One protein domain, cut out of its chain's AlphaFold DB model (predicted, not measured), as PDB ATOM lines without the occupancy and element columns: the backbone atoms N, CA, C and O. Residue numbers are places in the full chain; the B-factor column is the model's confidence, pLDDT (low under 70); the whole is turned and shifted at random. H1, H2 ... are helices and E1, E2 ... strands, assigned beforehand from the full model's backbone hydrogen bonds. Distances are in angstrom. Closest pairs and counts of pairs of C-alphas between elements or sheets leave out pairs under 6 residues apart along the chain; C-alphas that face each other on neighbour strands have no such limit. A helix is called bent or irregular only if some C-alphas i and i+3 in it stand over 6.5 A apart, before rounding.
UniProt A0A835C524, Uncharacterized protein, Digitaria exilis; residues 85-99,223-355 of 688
ATOM      1  N   PRO A  85      -0.911  94.098  90.158       49.50
ATOM      2  CA  PRO A  85      -0.887  92.658  89.925       49.50
ATOM      3  C   PRO A  85      -0.296  92.319  88.548       49.50
ATOM      4  O   PRO A  85      -0.952  92.444  87.509       49.50
ATOM      5  N   ALA A  86       0.956  91.867  88.550       58.09
ATOM      6  CA  ALA A  86       1.629  91.318  87.385       58.09
ATOM      7  C   ALA A  86       1.222  89.853  87.170       58.09
ATOM      8  O   ALA A  86       1.007  89.095  88.114       58.09
ATOM      9  N   THR A  87       1.137  89.442  85.908       71.56
ATOM     10  CA  THR A  87       1.181  88.028  85.539       71.56
ATOM     11  C   THR A  87       2.637  87.609  85.404       71.56
ATOM     12  O   THR A  87       3.389  88.222  84.647       71.56
ATOM     13  N   THR A  88       3.001  86.541  86.102       74.50
ATOM     14  CA  THR A  88       4.332  85.935  86.062       74.50
ATOM     15  C   THR A  88       4.281  84.664  85.218       74.50
ATOM     16  O   THR A  88       3.505  83.757  85.518       74.50
ATOM     17  N   PHE A  89       5.103  84.593  84.175       74.31
ATOM     18  CA  PHE A  89       5.339  83.396  83.368       74.31
ATOM     19  C   PHE A  89       6.720  82.835  83.688       74.31
ATOM     20  O   PHE A  89       7.657  83.600  83.895       74.31
ATOM     21  N   VAL A  90       6.848  81.512  83.714       74.25
ATOM     22  CA  VAL A  90       8.091  80.821  84.069       74.25
ATOM     23  C   VAL A  90       8.497  79.927  82.904       74.25
ATOM     24  O   VAL A  90       7.715  79.082  82.473       74.25
ATOM     25  N   ILE A  91       9.703  80.143  82.387       76.50
ATOM     26  CA  ILE A  91      10.319  79.394  81.294       76.50
ATOM     27  C   ILE A  91      11.544  78.696  81.884       76.50
ATOM     28  O   ILE A  91      12.536  79.328  82.240       76.50
ATOM     29  N   ASP A  92      11.430  77.383  82.032       71.50
ATOM     30  CA  ASP A  92      12.445  76.521  82.633       71.50
ATOM     31  C   ASP A  92      13.344  75.916  81.546       71.50
ATOM     32  O   ASP A  92      12.829  75.557  80.479       71.50
ATOM     33  N   ARG A  93      14.653  75.782  81.796       65.94
ATOM     34  CA  ARG A  93      15.578  75.072  80.893       65.94
ATOM     35  C   ARG A  93      15.266  73.584  80.834       65.94
ATOM     36  O   ARG A  93      15.406  73.013  79.757       65.94
ATOM     37  N   SER A  94      14.790  72.978  81.926       60.41
ATOM     38  CA  SER A  94      14.458  71.547  81.982       60.41
ATOM     39  C   SER A  94      12.967  71.308  82.282       60.41
ATOM     40  O   SER A  94      12.389  71.980  83.137       60.41
ATOM     41  N   PRO A  95      12.292  70.351  81.617       52.44
ATOM     42  CA  PRO A  95      10.948  69.949  82.014       52.44
ATOM     43  C   PRO A  95      11.020  69.147  83.319       52.44
ATOM     44  O   PRO A  95      11.718  68.136  83.396       52.44
ATOM     45  N   SER A  96      10.284  69.574  84.349       43.38
ATOM     46  CA  SER A  96      10.348  68.936  85.668       43.38
ATOM     47  C   SER A  96       9.977  67.449  85.614       43.38
ATOM     48  O   SER A  96       9.037  67.043  84.924       43.38
ATOM     49  N   TRP A  97      10.679  66.635  86.409       39.81
ATOM     50  CA  TRP A  97      10.552  65.168  86.462       39.81
ATOM     51  C   TRP A  97       9.124  64.649  86.736       39.81
ATOM     52  O   TRP A  97       8.830  63.484  86.489       39.81
ATOM     53  N   THR A  98       8.226  65.522  87.195       38.06
ATOM     54  CA  THR A  98       6.823  65.264  87.544       38.06
ATOM     55  C   THR A  98       5.854  65.109  86.365       38.06
ATOM     56  O   THR A  98       4.740  64.635  86.575       38.06
ATOM     57  N   TRP A  99       6.217  65.501  85.137       36.16
ATOM     58  CA  TRP A  99       5.285  65.454  83.996       36.16
ATOM     59  C   TRP A  99       5.103  64.037  83.453       36.16
ATOM     60  O   TRP A  99       6.072  63.430  82.981       36.16
ATOM     61  N   ALA A 223      26.722  23.427  50.800       72.88
ATOM     62  CA  ALA A 223      27.603  24.450  51.362       72.88
ATOM     63  C   ALA A 223      27.260  25.864  50.859       72.88
ATOM     64  O   ALA A 223      27.190  26.806  51.654       72.88
ATOM     65  N   LEU A 224      26.977  26.022  49.560       77.94
ATOM     66  CA  LEU A 224      26.551  27.298  48.975       77.94
ATOM     67  C   LEU A 224      25.188  27.751  49.517       77.94
ATOM     68  O   LEU A 224      25.039  28.914  49.900       77.94
ATOM     69  N   ALA A 225      24.212  26.844  49.626       79.06
ATOM     70  CA  ALA A 225      22.905  27.141  50.213       79.06
ATOM     71  C   ALA A 225      23.029  27.589  51.681       79.06
ATOM     72  O   ALA A 225      22.441  28.601  52.075       79.06
ATOM     73  N   TYR A 226      23.850  26.897  52.478       84.06
ATOM     74  CA  TYR A 226      24.127  27.280  53.864       84.06
ATOM     75  C   TYR A 226      24.839  28.639  53.955       84.06
ATOM     76  O   TYR A 226      24.461  29.479  54.773       84.06
ATOM     77  N   GLY A 227      25.805  28.912  53.070       79.88
ATOM     78  CA  GLY A 227      26.478  30.210  52.967       79.88
ATOM     79  C   GLY A 227      25.515  31.360  52.649       79.88
ATOM     80  O   GLY A 227      25.537  32.393  53.322       79.88
ATOM     81  N   VAL A 228      24.604  31.172  51.689       82.44
ATOM     82  CA  VAL A 228      23.559  32.157  51.351       82.44
ATOM     83  C   VAL A 228      22.611  32.389  52.532       82.44
ATOM     84  O   VAL A 228      22.305  33.542  52.849       82.44
ATOM     85  N   LEU A 229      22.189  31.331  53.234       81.25
ATOM     86  CA  LEU A 229      21.347  31.439  54.430       81.25
ATOM     87  C   LEU A 229      22.068  32.148  55.588       81.25
ATOM     88  O   LEU A 229      21.475  33.018  56.230       81.25
ATOM     89  N   ALA A 230      23.351  31.862  55.816       75.06
ATOM     90  CA  ALA A 230      24.173  32.535  56.818       75.06
ATOM     91  C   ALA A 230      24.355  34.030  56.497       75.06
ATOM     92  O   ALA A 230      24.157  34.880  57.367       75.06
ATOM     93  N   VAL A 231      24.631  34.385  55.237       75.06
ATOM     94  CA  VAL A 231      24.706  35.786  54.786       75.06
ATOM     95  C   VAL A 231      23.345  36.482  54.899       75.06
ATOM     96  O   VAL A 231      23.286  37.638  55.324       75.06
ATOM     97  N   ALA A 232      22.236  35.803  54.595       71.75
ATOM     98  CA  ALA A 232      20.889  36.337  54.792       71.75
ATOM     99  C   ALA A 232      20.569  36.560  56.284       71.75
ATOM    100  O   ALA A 232      19.996  37.594  56.642       71.75
ATOM    101  N   ALA A 233      20.989  35.648  57.165       72.25
ATOM    102  CA  ALA A 233      20.864  35.787  58.613       72.25
ATOM    103  C   ALA A 233      21.718  36.949  59.151       72.25
ATOM    104  O   ALA A 233      21.197  37.781  59.895       72.25
ATOM    105  N   LEU A 234      22.979  37.088  58.718       68.06
ATOM    106  CA  LEU A 234      23.820  38.242  59.057       68.06
ATOM    107  C   LEU A 234      23.242  39.555  58.516       68.06
ATOM    108  O   LEU A 234      23.244  40.545  59.244       68.06
ATOM    109  N   ARG A 235      22.689  39.586  57.296       61.34
ATOM    110  CA  ARG A 235      21.998  40.773  56.758       61.34
ATOM    111  C   ARG A 235      20.772  41.133  57.602       61.34
ATOM    112  O   ARG A 235      20.652  42.288  57.996       61.34
ATOM    113  N   ARG A 236      19.918  40.165  57.964       60.69
ATOM    114  CA  ARG A 236      18.761  40.375  58.865       60.69
ATOM    115  C   ARG A 236      19.183  40.805  60.276       60.69
ATOM    116  O   ARG A 236      18.510  41.632  60.888       60.69
ATOM    117  N   ARG A 237      20.302  40.290  60.797       59.81
ATOM    118  CA  ARG A 237      20.871  40.721  62.085       59.81
ATOM    119  C   ARG A 237      21.433  42.139  61.981       59.81
ATOM    120  O   ARG A 237      21.146  42.947  62.849       59.81
ATOM    121  N   ARG A 238      22.121  42.492  60.889       58.00
ATOM    122  CA  ARG A 238      22.646  43.844  60.627       58.00
ATOM    123  C   ARG A 238      21.539  44.876  60.396       58.00
ATOM    124  O   ARG A 238      21.691  45.997  60.865       58.00
ATOM    125  N   THR A 239      20.416  44.530  59.761       59.19
ATOM    126  CA  THR A 239      19.263  45.446  59.654       59.19
ATOM    127  C   THR A 239      18.505  45.584  60.972       59.19
ATOM    128  O   THR A 239      18.138  46.701  61.318       59.19
ATOM    129  N   ARG A 240      18.339  44.512  61.763       54.50
ATOM    130  CA  ARG A 240      17.775  44.609  63.125       54.50
ATOM    131  C   ARG A 240      18.672  45.406  64.073       54.50
ATOM    132  O   ARG A 240      18.177  46.301  64.743       54.50
ATOM    133  N   CYS A 241      19.978  45.147  64.090       55.59
ATOM    134  CA  CYS A 241      20.943  45.924  64.869       55.59
ATOM    135  C   CYS A 241      21.071  47.364  64.356       55.59
ATOM    136  O   CYS A 241      21.251  48.255  65.166       55.59
ATOM    137  N   GLY A 242      20.923  47.613  63.049       53.56
ATOM    138  CA  GLY A 242      20.854  48.961  62.478       53.56
ATOM    139  C   GLY A 242      19.565  49.702  62.842       53.56
ATOM    140  O   GLY A 242      19.609  50.897  63.106       53.56
ATOM    141  N   GLY A 243      18.432  49.000  62.928       53.88
ATOM    142  CA  GLY A 243      17.180  49.531  63.470       53.88
ATOM    143  C   GLY A 243      17.277  49.818  64.969       53.88
ATOM    144  O   GLY A 243      16.865  50.882  65.405       53.88
ATOM    145  N   ALA A 244      17.902  48.926  65.742       50.78
ATOM    146  CA  ALA A 244      18.170  49.132  67.164       50.78
ATOM    147  C   ALA A 244      19.201  50.245  67.419       50.78
ATOM    148  O   ALA A 244      19.063  50.964  68.399       50.78
ATOM    149  N   TRP A 245      20.187  50.436  66.534       47.19
ATOM    150  CA  TRP A 245      21.109  51.576  66.581       47.19
ATOM    151  C   TRP A 245      20.423  52.882  66.201       47.19
ATOM    152  O   TRP A 245      20.639  53.868  66.884       47.19
ATOM    153  N   ARG A 246      19.565  52.902  65.171       49.34
ATOM    154  CA  ARG A 246      18.743  54.083  64.852       49.34
ATOM    155  C   ARG A 246      17.779  54.418  65.979       49.34
ATOM    156  O   ARG A 246      17.656  55.579  66.315       49.34
ATOM    157  N   TRP A 247      17.167  53.420  66.608       57.22
ATOM    158  CA  TRP A 247      16.338  53.610  67.795       57.22
ATOM    159  C   TRP A 247      17.179  54.132  68.970       57.22
ATOM    160  O   TRP A 247      16.815  55.124  69.585       57.22
ATOM    161  N   ALA A 248      18.345  53.545  69.252       45.28
ATOM    162  CA  ALA A 248      19.243  54.031  70.300       45.28
ATOM    163  C   ALA A 248      19.774  55.451  70.023       45.28
ATOM    164  O   ALA A 248      19.943  56.212  70.966       45.28
ATOM    165  N   ASP A 249      19.988  55.820  68.760       46.72
ATOM    166  CA  ASP A 249      20.404  57.151  68.307       46.72
ATOM    167  C   ASP A 249      19.239  58.160  68.369       46.72
ATOM    168  O   ASP A 249      19.381  59.221  68.960       46.72
ATOM    169  N   GLU A 250      18.038  57.803  67.903       46.78
ATOM    170  CA  GLU A 250      16.798  58.581  68.076       46.78
ATOM    171  C   GLU A 250      16.496  58.841  69.562       46.78
ATOM    172  O   GLU A 250      16.132  59.956  69.939       46.78
ATOM    173  N   TRP A 251      16.689  57.840  70.427       42.12
ATOM    174  CA  TRP A 251      16.521  57.984  71.874       42.12
ATOM    175  C   TRP A 251      17.686  58.733  72.531       42.12
ATOM    176  O   TRP A 251      17.432  59.544  73.418       42.12
ATOM    177  N   ALA A 252      18.936  58.553  72.097       43.06
ATOM    178  CA  ALA A 252      20.072  59.344  72.579       43.06
ATOM    179  C   ALA A 252      19.916  60.824  72.206       43.06
ATOM    180  O   ALA A 252      20.113  61.689  73.056       43.06
ATOM    181  N   GLN A 253      19.465  61.125  70.986       42.44
ATOM    182  CA  GLN A 253      19.112  62.472  70.538       42.44
ATOM    183  C   GLN A 253      17.926  63.029  71.339       42.44
ATOM    184  O   GLN A 253      17.967  64.184  71.763       42.44
ATOM    185  N   ALA A 254      16.903  62.216  71.633       44.38
ATOM    186  CA  ALA A 254      15.797  62.613  72.507       44.38
ATOM    187  C   ALA A 254      16.233  62.867  73.965       44.38
ATOM    188  O   ALA A 254      15.650  63.726  74.625       44.38
ATOM    189  N   TYR A 255      17.262  62.172  74.465       44.12
ATOM    190  CA  TYR A 255      17.844  62.409  75.790       44.12
ATOM    191  C   TYR A 255      18.812  63.605  75.822       44.12
ATOM    192  O   TYR A 255      18.824  64.343  76.804       44.12
ATOM    193  N   GLN A 256      19.566  63.859  74.750       40.34
ATOM    194  CA  GLN A 256      20.454  65.026  74.626       40.34
ATOM    195  C   GLN A 256      19.694  66.351  74.432       40.34
ATOM    196  O   GLN A 256      20.243  67.411  74.722       40.34
ATOM    197  N   TYR A 257      18.428  66.314  73.998       46.94
ATOM    198  CA  TYR A 257      17.572  67.492  73.790       46.94
ATOM    199  C   TYR A 257      16.542  67.741  74.911       46.94
ATOM    200  O   TYR A 257      15.440  68.230  74.661       46.94
ATOM    201  N   TYR A 258      16.900  67.463  76.169       52.22
ATOM    202  CA  TYR A 258      16.072  67.839  77.329       52.22
ATOM    203  C   TYR A 258      16.137  69.330  77.716       52.22
ATOM    204  O   TYR A 258      15.487  69.738  78.681       52.22
ATOM    205  N   GLU A 259      16.847  70.158  76.941       58.00
ATOM    206  CA  GLU A 259      16.742  71.616  77.026       58.00
ATOM    207  C   GLU A 259      15.509  72.150  76.289       58.00
ATOM    208  O   GLU A 259      15.275  71.873  75.111       58.00
ATOM    209  N   ASN A 260      14.740  72.994  76.968       74.75
ATOM    210  CA  ASN A 260      13.598  73.693  76.397       74.75
ATOM    211  C   ASN A 260      14.048  74.671  75.283       74.75
ATOM    212  O   ASN A 260      14.744  75.651  75.573       74.75
ATOM    213  N   PRO A 261      13.622  74.497  74.014       74.62
ATOM    214  CA  PRO A 261      14.053  75.370  72.920       74.62
ATOM    215  C   PRO A 261      13.566  76.816  73.094       74.62
ATOM    216  O   PRO A 261      14.233  77.747  72.643       74.62
ATOM    217  N   LEU A 262      12.445  77.023  73.795       81.38
ATOM    218  CA  LEU A 262      11.933  78.351  74.128       81.38
ATOM    219  C   LEU A 262      12.824  79.023  75.187       81.38
ATOM    220  O   LEU A 262      13.104  80.211  75.065       81.38
ATOM    221  N   PHE A 263      13.367  78.271  76.157       83.06
ATOM    222  CA  PHE A 263      14.376  78.795  77.091       83.06
ATOM    223  C   PHE A 263      15.635  79.252  76.349       83.06
ATOM    224  O   PHE A 263      16.062  80.386  76.535       83.06
ATOM    225  N   ARG A 264      16.189  78.421  75.453       80.44
ATOM    226  CA  ARG A 264      17.374  78.779  74.651       80.44
ATOM    227  C   ARG A 264      17.149  80.051  73.826       80.44
ATOM    228  O   ARG A 264      18.004  80.936  73.833       80.44
ATOM    229  N   LYS A 265      15.995  80.175  73.159       86.25
ATOM    230  CA  LYS A 265      15.634  81.386  72.401       86.25
ATOM    231  C   LYS A 265      15.437  82.607  73.305       86.25
ATOM    232  O   LYS A 265      15.965  83.671  73.000       86.25
ATOM    233  N   ALA A 266      14.748  82.455  74.436       86.88
ATOM    234  CA  ALA A 266      14.551  83.533  75.404       86.88
ATOM    235  C   ALA A 266      15.874  84.002  76.035       86.88
ATOM    236  O   ALA A 266      16.083  85.202  76.171       86.88
ATOM    237  N   ALA A 267      16.796  83.091  76.357       83.75
ATOM    238  CA  ALA A 267      18.121  83.428  76.875       83.75
ATOM    239  C   ALA A 267      18.962  84.194  75.840       83.75
ATOM    240  O   ALA A 267      19.571  85.210  76.174       83.75
ATOM    241  N   ALA A 268      18.939  83.761  74.573       83.19
ATOM    242  CA  ALA A 268      19.578  84.489  73.478       83.19
ATOM    243  C   ALA A 268      18.982  85.900  73.314       83.19
ATOM    244  O   ALA A 268      19.732  86.869  73.254       83.19
ATOM    245  N   TYR A 269      17.653  86.029  73.327       88.19
ATOM    246  CA  TYR A 269      16.970  87.322  73.265       88.19
ATOM    247  C   TYR A 269      17.334  88.242  74.440       88.19
ATOM    248  O   TYR A 269      17.739  89.382  74.218       88.19
ATOM    249  N   VAL A 270      17.265  87.745  75.681       86.06
ATOM    250  CA  VAL A 270      17.619  88.519  76.883       86.06
ATOM    251  C   VAL A 270      19.079  88.982  76.831       86.06
ATOM    252  O   VAL A 270      19.340  90.128  77.176       86.06
ATOM    253  N   SER A 271      20.000  88.174  76.286       81.81
ATOM    254  CA  SER A 271      21.403  88.570  76.044       81.81
ATOM    255  C   SER A 271      21.607  89.677  74.993       81.81
ATOM    256  O   SER A 271      22.746  90.048  74.721       81.81
ATOM    257  N   SER A 272      20.529  90.186  74.384       84.44
ATOM    258  CA  SER A 272      20.540  91.285  73.407       84.44
ATOM    259  C   SER A 272      19.671  92.487  73.794       84.44
ATOM    260  O   SER A 272      19.538  93.416  72.999       84.44
ATOM    261  N   LEU A 273      19.063  92.482  74.987       85.00
ATOM    262  CA  LEU A 273      18.290  93.621  75.482       85.00
ATOM    263  C   LEU A 273      19.244  94.749  75.916       85.00
ATOM    264  O   LEU A 273      20.097  94.487  76.762       85.00
ATOM    265  N   PRO A 274      19.079  96.000  75.438       80.31
ATOM    266  CA  PRO A 274      19.934  97.121  75.852       80.31
ATOM    267  C   PRO A 274      19.937  97.351  77.369       80.31
ATOM    268  O   PRO A 274      20.972  97.634  77.954       80.31
ATOM    269  N   SER A 275      18.808  97.102  78.037       76.25
ATOM    270  CA  SER A 275      18.678  97.190  79.499       76.25
ATOM    271  C   SER A 275      19.452  96.121  80.285       76.25
ATOM    272  O   SER A 275      19.351  96.083  81.510       76.25
ATOM    273  N   LEU A 276      20.176  95.223  79.606       72.56
ATOM    274  CA  LEU A 276      21.173  94.344  80.216       72.56
ATOM    275  C   LEU A 276      22.550  95.027  80.307       72.56
ATOM    276  O   LEU A 276      23.332  94.659  81.174       72.56
ATOM    277  N   GLU A 277      22.839  96.017  79.457       66.56
ATOM    278  CA  GLU A 277      24.047  96.852  79.548       66.56
ATOM    279  C   GLU A 277      23.940  97.818  80.744       66.56
ATOM    280  O   GLU A 277      24.908  98.000  81.477       66.56
ATOM    281  N   ASP A 278      22.730  98.329  81.011       65.00
ATOM    282  CA  ASP A 278      22.385  99.146  82.188       65.00
ATOM    283  C   ASP A 278      22.205  98.333  83.496       65.00
ATOM    284  O   ASP A 278      21.831  98.896  84.525       65.00
ATOM    285  N   ALA A 279      22.376  97.004  83.478       62.62
ATOM    286  CA  ALA A 279      22.095  96.145  84.630       62.62
ATOM    287  C   ALA A 279      23.370  95.791  85.414       62.62
ATOM    288  O   ALA A 279      24.217  95.050  84.917       62.62
ATOM    289  N   ASP A 280      23.430  96.196  86.691       59.28
ATOM    290  CA  ASP A 280      24.582  96.069  87.615       59.28
ATOM    291  C   ASP A 280      25.154  94.643  87.824       59.28
ATOM    292  O   ASP A 280      26.124  94.457  88.557       59.28
ATOM    293  N   ALA A 281      24.548  93.613  87.228       60.19
ATOM    294  CA  ALA A 281      24.978  92.218  87.318       60.19
ATOM    295  C   ALA A 281      24.725  91.425  86.020       60.19
ATOM    296  O   ALA A 281      24.201  90.305  86.037       60.19
ATOM    297  N   ALA A 282      25.095  91.997  84.873       65.06
ATOM    298  CA  ALA A 282      25.289  91.220  83.652       65.06
ATOM    299  C   ALA A 282      26.529  90.313  83.797       65.06
ATOM    300  O   ALA A 282      27.668  90.778  83.810       65.06
ATOM    301  N   THR A 283      26.330  88.998  83.910       67.50
ATOM    302  CA  THR A 283      27.430  88.031  83.993       67.50
ATOM    303  C   THR A 283      27.972  87.720  82.600       67.50
ATOM    304  O   THR A 283      27.286  87.129  81.765       67.50
ATOM    305  N   VAL A 284      29.229  88.086  82.340       67.00
ATOM    306  CA  VAL A 284      29.936  87.710  81.107       67.00
ATOM    307  C   VAL A 284      30.296  86.225  81.169       67.00
ATOM    308  O   VAL A 284      31.120  85.814  81.984       67.00
ATOM    309  N   VAL A 285      29.709  85.413  80.292       65.94
ATOM    310  CA  VAL A 285      30.010  83.981  80.174       65.94
ATOM    311  C   VAL A 285      30.750  83.724  78.865       65.94
ATOM    312  O   VAL A 285      30.254  84.038  77.783       65.94
ATOM    313  N   SER A 286      31.943  83.131  78.950       56.94
ATOM    314  CA  SER A 286      32.663  82.648  77.768       56.94
ATOM    315  C   SER A 286      31.990  81.387  77.222       56.94
ATOM    316  O   SER A 286      31.743  80.430  77.962       56.94
ATOM    317  N   SER A 287      31.684  81.365  75.925       55.69
ATOM    318  CA  SER A 287      31.175  80.170  75.258       55.69
ATOM    319  C   SER A 287      32.308  79.157  75.101       55.69
ATOM    320  O   SER A 287      33.053  79.201  74.130       55.69
ATOM    321  N   GLY A 288      32.437  78.213  76.039       49.03
ATOM    322  CA  GLY A 288      33.554  77.253  76.108       49.03
ATOM    323  C   GLY A 288      33.796  76.362  74.874       49.03
ATOM    324  O   GLY A 288      34.763  75.609  74.857       49.03
ATOM    325  N   ALA A 289      32.957  76.448  73.837       54.09
ATOM    326  CA  ALA A 289      33.186  75.836  72.528       54.09
ATOM    327  C   ALA A 289      34.026  76.707  71.562       54.09
ATOM    328  O   ALA A 289      34.485  76.198  70.539       54.09
ATOM    329  N   LYS A 290      34.208  78.008  71.841       53.59
ATOM    330  CA  LYS A 290      34.936  78.978  71.003       53.59
ATOM    331  C   LYS A 290      35.612  80.060  71.848       53.59
ATOM    332  O   LYS A 290      34.943  80.857  72.497       53.59
ATOM    333  N   SER A 291      36.932  80.176  71.736       48.34
ATOM    334  CA  SER A 291      37.779  81.054  72.565       48.34
ATOM    335  C   SER A 291      37.487  82.563  72.511       48.34
ATOM    336  O   SER A 291      38.001  83.288  73.355       48.34
ATOM    337  N   ASN A 292      36.676  83.040  71.557       56.47
ATOM    338  CA  ASN A 292      36.413  84.468  71.323       56.47
ATOM    339  C   ASN A 292      34.924  84.873  71.430       56.47
ATOM    340  O   ASN A 292      34.605  86.039  71.199       56.47
ATOM    341  N   ASP A 293      34.006  83.946  71.736       60.19
ATOM    342  CA  ASP A 293      32.564  84.235  71.800       60.19
ATOM    343  C   ASP A 293      32.104  84.423  73.259       60.19
ATOM    344  O   ASP A 293      31.694  83.479  73.939       60.19
ATOM    345  N   PHE A 294      32.144  85.668  73.740       65.31
ATOM    346  CA  PHE A 294      31.540  86.065  75.015       65.31
ATOM    347  C   PHE A 294      30.032  86.311  74.854       65.31
ATOM    348  O   PHE A 294      29.588  86.914  73.876       65.31
ATOM    349  N   ALA A 295      29.236  85.875  75.830       67.25
ATOM    350  CA  ALA A 295      27.803  86.137  75.902       67.25
ATOM    351  C   ALA A 295      27.441  86.749  77.261       67.25
ATOM    352  O   ALA A 295      27.786  86.197  78.305       67.25
ATOM    353  N   LEU A 296      26.713  87.867  77.247       71.75
ATOM    354  CA  LEU A 296      26.108  88.421  78.455       71.75
ATOM    355  C   LEU A 296      24.958  87.519  78.910       71.75
ATOM    356  O   LEU A 296      24.122  87.107  78.105       71.75
ATOM    357  N   GLN A 297      24.897  87.226  80.203       73.88
ATOM    358  CA  GLN A 297      23.761  86.580  80.845       73.88
ATOM    359  C   GLN A 297      23.222  87.473  81.961       73.88
ATOM    360  O   GLN A 297      23.944  88.264  82.562       73.88
ATOM    361  N   LEU A 298      21.925  87.358  82.235       76.81
ATOM    362  CA  LEU A 298      21.293  88.051  83.351       76.81
ATOM    363  C   LEU A 298      21.630  87.311  84.651       76.81
ATOM    364  O   LEU A 298      21.249  86.146  84.792       76.81
ATOM    365  N   GLY A 299      22.316  87.966  85.593       72.44
ATOM    366  CA  GLY A 299      22.683  87.371  86.879       72.44
ATOM    367  C   GLY A 299      21.471  86.851  87.675       72.44
ATOM    368  O   GLY A 299      20.363  87.382  87.541       72.44
ATOM    369  N   PRO A 300      21.633  85.805  88.507       76.25
ATOM    370  CA  PRO A 300      20.532  85.229  89.280       76.25
ATOM    371  C   PRO A 300      19.930  86.261  90.246       76.25
ATOM    372  O   PRO A 300      20.646  86.930  90.980       76.25
ATOM    373  N   GLY A 301      18.605  86.397  90.236       73.69
ATOM    374  CA  GLY A 301      17.851  87.414  90.977       73.69
ATOM    375  C   GLY A 301      17.639  88.733  90.219       73.69
ATOM    376  O   GLY A 301      16.668  89.441  90.497       73.69
ATOM    377  N   HIS A 302      18.481  89.055  89.234       78.69
ATOM    378  CA  HIS A 302      18.440  90.343  88.537       78.69
ATOM    379  C   HIS A 302      17.344  90.408  87.468       78.69
ATOM    380  O   HIS A 302      16.775  89.394  87.053       78.69
ATOM    381  N   THR A 303      17.008  91.637  87.062       82.94
ATOM    382  CA  THR A 303      15.862  91.959  86.201       82.94
ATOM    383  C   THR A 303      16.274  92.851  85.028       82.94
ATOM    384  O   THR A 303      16.591  94.014  85.244       82.94
ATOM    385  N   ALA A 304      16.182  92.345  83.797       84.31
ATOM    386  CA  ALA A 304      16.222  93.167  82.584       84.31
ATOM    387  C   ALA A 304      14.808  93.689  82.260       84.31
ATOM    388  O   ALA A 304      13.813  92.993  82.501       84.31
ATOM    389  N   THR A 305      14.689  94.899  81.707       87.00
ATOM    390  CA  THR A 305      13.384  95.524  81.399       87.00
ATOM    391  C   THR A 305      13.203  95.792  79.911       87.00
ATOM    392  O   THR A 305      14.154  96.115  79.209       87.00
ATOM    393  N   ASP A 306      11.984  95.639  79.408       89.00
ATOM    394  CA  ASP A 306      11.702  95.722  77.973       89.00
ATOM    395  C   ASP A 306      10.352  96.413  77.707       89.00
ATOM    396  O   ASP A 306       9.496  96.511  78.594       89.00
ATOM    397  N   ALA A 307      10.165  96.930  76.494       88.50
ATOM    398  CA  ALA A 307       9.015  97.725  76.088       88.50
ATOM    399  C   ALA A 307       8.510  97.304  74.699       88.50
ATOM    400  O   ALA A 307       9.069  97.680  73.671       88.50
ATOM    401  N   PHE A 308       7.394  96.570  74.658       87.12
ATOM    402  CA  PHE A 308       6.827  96.034  73.418       87.12
ATOM    403  C   PHE A 308       5.350  96.414  73.272       87.12
ATOM    404  O   PHE A 308       4.547  96.221  74.187       87.12
ATOM    405  N   LEU A 309       4.984  96.981  72.114       85.44
ATOM    406  CA  LEU A 309       3.640  97.513  71.812       85.44
ATOM    407  C   LEU A 309       3.086  98.490  72.879       85.44
ATOM    408  O   LEU A 309       1.875  98.572  73.087       85.44
ATOM    409  N   GLY A 310       3.974  99.227  73.556       81.69
ATOM    410  CA  GLY A 310       3.642 100.178  74.626       81.69
ATOM    411  C   GLY A 310       3.473  99.562  76.021       81.69
ATOM    412  O   GLY A 310       3.358 100.300  76.997       81.69
ATOM    413  N   ALA A 311       3.498  98.233  76.155       86.62
ATOM    414  CA  ALA A 311       3.510  97.570  77.455       86.62
ATOM    415  C   ALA A 311       4.942  97.436  77.987       86.62
ATOM    416  O   ALA A 311       5.868  97.150  77.230       86.62
ATOM    417  N   ARG A 312       5.115  97.590  79.306       86.56
ATOM    418  CA  ARG A 312       6.383  97.313  80.000       86.56
ATOM    419  C   ARG A 312       6.425  95.853  80.446       86.56
ATOM    420  O   ARG A 312       5.510  95.390  81.135       86.56
ATOM    421  N   LEU A 313       7.496  95.164  80.077       89.75
ATOM    422  CA  LEU A 313       7.801  93.781  80.425       89.75
ATOM    423  C   LEU A 313       9.085  93.739  81.263       89.75
ATOM    424  O   LEU A 313       9.897  94.664  81.228       89.75
ATOM    425  N   ALA A 314       9.263  92.672  82.036       87.88
ATOM    426  CA  ALA A 314      10.481  92.458  82.808       87.88
ATOM    427  C   ALA A 314      10.870  90.976  82.806       87.88
ATOM    428  O   ALA A 314      10.055  90.122  83.161       87.88
ATOM    429  N   TRP A 315      12.110  90.688  82.424       88.81
ATOM    430  CA  TRP A 315      12.717  89.362  82.484       88.81
ATOM    431  C   TRP A 315      13.551  89.259  83.750       88.81
ATOM    432  O   TRP A 315      14.461  90.057  83.936       88.81
ATOM    433  N   THR A 316      13.273  88.278  84.606       85.56
ATOM    434  CA  THR A 316      14.059  88.027  85.820       85.56
ATOM    435  C   THR A 316      14.661  86.630  85.771       85.56
ATOM    436  O   THR A 316      13.915  85.667  85.576       85.56
ATOM    437  N   ASN A 317      15.970  86.485  85.970       85.44
ATOM    438  CA  ASN A 317      16.566  85.163  86.169       85.44
ATOM    439  C   ASN A 317      16.253  84.709  87.604       85.44
ATOM    440  O   ASN A 317      16.630  85.381  88.556       85.44
ATOM    441  N   ALA A 318      15.548  83.593  87.777       76.25
ATOM    442  CA  ALA A 318      15.176  83.073  89.096       76.25
ATOM    443  C   ALA A 318      16.265  82.189  89.742       76.25
ATOM    444  O   ALA A 318      16.026  81.611  90.801       76.25
ATOM    445  N   GLY A 319      17.439  82.074  89.112       67.56
ATOM    446  CA  GLY A 319      18.442  81.060  89.432       67.56
ATOM    447  C   GLY A 319      18.102  79.704  88.805       67.56
ATOM    448  O   GLY A 319      17.005  79.514  88.281       67.56
ATOM    449  N   ALA A 320      19.063  78.773  88.837       63.53
ATOM    450  CA  ALA A 320      18.921  77.403  88.323       63.53
ATOM    451  C   ALA A 320      18.290  77.319  86.913       63.53
ATOM    452  O   ALA A 320      17.345  76.568  86.689       63.53
ATOM    453  N   ASP A 321      18.805  78.124  85.975       72.75
ATOM    454  CA  ASP A 321      18.374  78.161  84.570       72.75
ATOM    455  C   ASP A 321      16.857  78.330  84.353       72.75
ATOM    456  O   ASP A 321      16.219  77.664  83.530       72.75
ATOM    457  N   ARG A 322      16.264  79.276  85.085       80.25
ATOM    458  CA  ARG A 322      14.840  79.604  84.997       80.25
ATOM    459  C   ARG A 322      14.634  81.087  84.695       80.25
ATOM    460  O   ARG A 322      14.835  81.947  85.551       80.25
ATOM    461  N   LEU A 323      14.169  81.388  83.484       84.62
ATOM    462  CA  LEU A 323      13.809  82.743  83.063       84.62
ATOM    463  C   LEU A 323      12.337  83.022  83.369       84.62
ATOM    464  O   LEU A 323      11.454  82.223  83.061       84.62
ATOM    465  N   VAL A 324      12.060  84.173  83.975       86.50
ATOM    466  CA  VAL A 324      10.720  84.535  84.443       86.50
ATOM    467  C   VAL A 324      10.287  85.857  83.819       86.50
ATOM    468  O   VAL A 324      10.851  86.906  84.115       86.50
ATOM    469  N   LEU A 325       9.266  85.809  82.963       88.69
ATOM    470  CA  LEU A 325       8.708  86.971  82.273       88.69
ATOM    471  C   LEU A 325       7.515  87.530  83.060       88.69
ATOM    472  O   LEU A 325       6.493  86.861  83.230       88.69
ATOM    473  N   ARG A 326       7.624  88.776  83.519       87.94
ATOM    474  CA  ARG A 326       6.559  89.521  84.204       87.94
ATOM    475  C   ARG A 326       5.898  90.496  83.231       87.94
ATOM    476  O   ARG A 326       6.572  91.304  82.597       87.94
ATOM    477  N   VAL A 327       4.568  90.435  83.142       87.88
ATOM    478  CA  VAL A 327       3.731  91.280  82.268       87.88
ATOM    479  C   VAL A 327       2.571  91.848  83.081       87.88
ATOM    480  O   VAL A 327       1.997  91.148  83.916       87.88
ATOM    481  N   ARG A 328       2.168  93.100  82.850       85.31
ATOM    482  CA  ARG A 328       0.971  93.674  83.495       85.31
ATOM    483  C   ARG A 328      -0.289  92.873  83.128       85.31
ATOM    484  O   ARG A 328      -0.468  92.460  81.984       85.31
ATOM    485  N   ARG A 329      -1.191  92.658  84.098       81.56
ATOM    486  CA  ARG A 329      -2.399  91.818  83.922       81.56
ATOM    487  C   ARG A 329      -3.337  92.296  82.805       81.56
ATOM    488  O   ARG A 329      -3.978  91.451  82.191       81.56
ATOM    489  N   HIS A 330      -3.409  93.604  82.549       83.44
ATOM    490  CA  HIS A 330      -4.214  94.179  81.465       83.44
ATOM    491  C   HIS A 330      -3.628  93.848  80.081       83.44
ATOM    492  O   HIS A 330      -4.334  93.361  79.205       83.44
ATOM    493  N   ASP A 331      -2.315  94.017  79.919       84.81
ATOM    494  CA  ASP A 331      -1.633  93.889  78.625       84.81
ATOM    495  C   ASP A 331      -1.414  92.426  78.197       84.81
ATOM    496  O   ASP A 331      -1.227  92.141  77.012       84.81
ATOM    497  N   ARG A 332      -1.482  91.481  79.152       81.56
ATOM    498  CA  ARG A 332      -1.235  90.036  78.979       81.56
ATOM    499  C   ARG A 332      -1.819  89.452  77.687       81.56
ATOM    500  O   ARG A 332      -1.103  88.766  76.966       81.56
ATOM    501  N   THR A 333      -3.110  89.650  77.423       81.75
ATOM    502  CA  THR A 333      -3.811  89.002  76.296       81.75
ATOM    503  C   THR A 333      -3.433  89.596  74.944       81.75
ATOM    504  O   THR A 333      -3.353  88.860  73.964       81.75
ATOM    505  N   ARG A 334      -3.156  90.904  74.897       86.56
ATOM    506  CA  ARG A 334      -2.739  91.633  73.690       86.56
ATOM    507  C   ARG A 334      -1.273  91.378  73.339       86.56
ATOM    508  O   ARG A 334      -0.937  91.268  72.166       86.56
ATOM    509  N   VAL A 335      -0.405  91.315  74.349       87.75
ATOM    510  CA  VAL A 335       1.051  91.401  74.169       87.75
ATOM    511  C   VAL A 335       1.737  90.038  74.150       87.75
ATOM    512  O   VAL A 335       2.644  89.846  73.351       87.75
ATOM    513  N   LEU A 336       1.310  89.067  74.968       86.12
ATOM    514  CA  LEU A 336       2.093  87.845  75.210       86.12
ATOM    515  C   LEU A 336       2.388  87.020  73.943       86.12
ATOM    516  O   LEU A 336       3.535  86.639  73.731       86.12
ATOM    517  N   ARG A 337       1.380  86.724  73.108       86.94
ATOM    518  CA  ARG A 337       1.574  85.884  71.907       86.94
ATOM    519  C   ARG A 337       2.419  86.598  70.836       86.94
ATOM    520  O   ARG A 337       3.404  85.994  70.416       86.94
ATOM    521  N   PRO A 338       2.136  87.863  70.454       89.75
ATOM    522  CA  PRO A 338       3.016  88.620  69.560       89.75
ATOM    523  C   PRO A 338       4.438  88.806  70.108       89.75
ATOM    524  O   PRO A 338       5.397  88.734  69.346       89.75
ATOM    525  N   TYR A 339       4.592  88.992  71.423       90.31
ATOM    526  CA  TYR A 339       5.903  89.148  72.050       90.31
ATOM    527  C   TYR A 339       6.730  87.861  72.014       90.31
ATOM    528  O   TYR A 339       7.890  87.899  71.623       90.31
ATOM    529  N   LEU A 340       6.145  86.703  72.336       88.88
ATOM    530  CA  LEU A 340       6.853  85.422  72.226       88.88
ATOM    531  C   LEU A 340       7.253  85.114  70.773       88.88
ATOM    532  O   LEU A 340       8.356  84.636  70.537       88.88
ATOM    533  N   GLN A 341       6.413  85.466  69.792       89.50
ATOM    534  CA  GLN A 341       6.772  85.371  68.371       89.50
ATOM    535  C   GLN A 341       7.918  86.327  67.993       89.50
ATOM    536  O   GLN A 341       8.806  85.946  67.231       89.50
ATOM    537  N   HIS A 342       7.947  87.542  68.554       89.94
ATOM    538  CA  HIS A 342       9.059  88.477  68.379       89.94
ATOM    539  C   HIS A 342      10.364  87.928  68.979       89.94
ATOM    540  O   HIS A 342      11.362  87.851  68.262       89.94
ATOM    541  N   VAL A 343      10.332  87.461  70.232       89.56
ATOM    542  CA  VAL A 343      11.450  86.797  70.926       89.56
ATOM    543  C   VAL A 343      11.996  85.630  70.101       89.56
ATOM    544  O   VAL A 343      13.203  85.549  69.886       89.56
ATOM    545  N   GLU A 344      11.123  84.762  69.575       88.12
ATOM    546  CA  GLU A 344      11.546  83.664  68.702       88.12
ATOM    547  C   GLU A 344      12.208  84.165  67.412       88.12
ATOM    548  O   GLU A 344      13.270  83.662  67.054       88.12
ATOM    549  N   SER A 345      11.631  85.174  66.748       87.81
ATOM    550  CA  SER A 345      12.155  85.711  65.483       87.81
ATOM    551  C   SER A 345      13.512  86.415  65.624       87.81
ATOM    552  O   SER A 345      14.378  86.262  64.764       87.81
ATOM    553  N   VAL A 346      13.727  87.151  66.719       88.38
ATOM    554  CA  VAL A 346      15.002  87.825  67.008       88.38
ATOM    555  C   VAL A 346      16.056  86.804  67.423       88.38
ATOM    556  O   VAL A 346      17.185  86.877  66.943       88.38
ATOM    557  N   ALA A 347      15.691  85.803  68.232       85.88
ATOM    558  CA  ALA A 347      16.587  84.702  68.565       85.88
ATOM    559  C   ALA A 347      16.999  83.893  67.321       85.88
ATOM    560  O   ALA A 347      18.175  83.562  67.180       85.88
ATOM    561  N   ASP A 348      16.078  83.634  66.385       81.62
ATOM    562  CA  ASP A 348      16.398  82.985  65.108       81.62
ATOM    563  C   ASP A 348      17.302  83.861  64.222       81.62
ATOM    564  O   ASP A 348      18.231  83.338  63.604       81.62
ATOM    565  N   GLU A 349      17.120  85.191  64.191       81.62
ATOM    566  CA  GLU A 349      18.051  86.083  63.478       81.62
ATOM    567  C   GLU A 349      19.436  86.111  64.149       81.62
ATOM    568  O   GLU A 349      20.459  86.116  63.463       81.62
ATOM    569  N   MET A 350      19.503  86.079  65.485       76.81
ATOM    570  CA  MET A 350      20.757  85.971  66.237       76.81
ATOM    571  C   MET A 350      21.464  84.636  65.991       76.81
ATOM    572  O   MET A 350      22.678  84.626  65.774       76.81
ATOM    573  N   GLU A 351      20.736  83.518  65.964       74.44
ATOM    574  CA  GLU A 351      21.302  82.230  65.567       74.44
ATOM    575  C   GLU A 351      21.782  82.261  64.114       74.44
ATOM    576  O   GLU A 351      22.903  81.842  63.852       74.44
ATOM    577  N   ALA A 352      21.009  82.808  63.173       69.38
ATOM    578  CA  ALA A 352      21.422  82.935  61.773       69.38
ATOM    579  C   ALA A 352      22.670  83.826  61.593       69.38
ATOM    580  O   ALA A 352      23.517  83.543  60.741       69.38
ATOM    581  N   ARG A 353      22.842  84.861  62.430       68.00
ATOM    582  CA  ARG A 353      24.082  85.657  62.511       68.00
ATOM    583  C   ARG A 353      25.262  84.837  63.060       68.00
ATOM    584  O   ARG A 353      26.369  84.996  62.552       68.00
ATOM    585  N   ARG A 354      25.036  83.977  64.066       64.25
ATOM    586  CA  ARG A 354      26.052  83.103  64.701       64.25
ATOM    587  C   ARG A 354      26.367  81.823  63.904       64.25
ATOM    588  O   ARG A 354      27.413  81.219  64.130       64.25
ATOM    589  N   ARG A 355      25.505  81.408  62.968       64.88
ATOM    590  CA  ARG A 355      25.743  80.282  62.048       64.88
ATOM    591  C   ARG A 355      26.837  80.643  61.041       64.88
ATOM    592  O   ARG A 355      26.617  81.374  60.071       64.88
TER     593      ARG A 355
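Overview. This is residues 85 to 99 and 223 to 355 of the 688 residues of an uncharacterized protein of Digitaria exilis (UniProt A0A835C524). A strongly twisted four-stranded sheet, E1, E6, E5 and E4, with helices H2 and H3 crossing each other over one face, makes a small body, and one long helix, H1, residues 223 to 256, sticks far out of it. A two-stranded hairpin, E2 and E3, forms a second small sheet beside the end of H2. The printed part has 148 residues with three named helices and six named strands, in the order E1 H1 H2 E2 E3 E4 E5 E6 H3; both sheets are antiparallel and the class is mixed, helices and strands. The whole is extended, with a radius of gyration of the C-alphas of 23.5 A and spans of 82 by 39 by 28 A, the length being made by H1.

Along the chain. In the large sheet, E1 is residues 86 to 92, 18.9 A long, from C-alpha 86 at (1.629, 91.318, 87.385); E6 is 322 to 328, 19.8 A; E5 is 311 to 317, 20.0 A; E4 is 303 to 308, 16.2 A. H2 is residues 261 to 270, 14.2 A. H3 is residues 332 to 354, 31.6 A, ending with C-alpha 354 at (26.052, 83.103, 64.701); it is irregular, with C-alphas 334 and 337 7.4 A apart. E2 is residues 282 to 286, 12.7 A, and E3 is 294 to 298, 13.4 A. H1 is residues 223 to 256, 47.3 A, from C-alpha 223 at (27.603, 24.450, 51.362).

Arrangement. E4, E5 and E6 are a meander, each strand the antiparallel neighbour of the one before, formed by the hairpins E4 and E5, and E5 and E6. N 306 and O 313 are 2.9 A apart, and N 316 and O 324 2.8 A. E1, an edge strand, is antiparallel to E6, with N 89 and O 325 at 2.8 A. H2 and H3 are on the same face, making two layers, helices on one face of a sheet. H2, at a height over the sheet of 9.5 A, runs across the strands, at 68 degrees to E6 on the local plane. H3, at 6.7 A, lies only just over E5, with 3 C-alphas falling on it. H2 and H3 touch, about perpendicular at 85 degrees, H3 with residues 343 to 350 alone; the closest C-alphas are those of Lys 265 and Ala 347, 5.2 A. In the hairpin E2 and E3, N 283 and O 297 are 2.8 A apart; the closest C-alphas of E3 and H2 are those of Leu 298 and Val 270, 7.5 A. H1 is not on the large sheet and is apart from H2 and H3. In H1 and H2 every O i to N i+4 pair is within hydrogen-bond range, in H3 17 of 19.

Size, cuts and confidence. The C-alphas farthest apart, those of Pro 85 and Ala 223, are 83.4 A apart. Without H1 the body spans 45 by 37 by 28 A. Residues 100 to 222 are not printed; C-alphas 99 and 223 are 57.0 A apart across the cut. The link H2 to E2, 11 residues, is long. The mean pLDDT of the printed part is 71.3; 60 residues are under 70, among them 234 to 259 and 277 to 295.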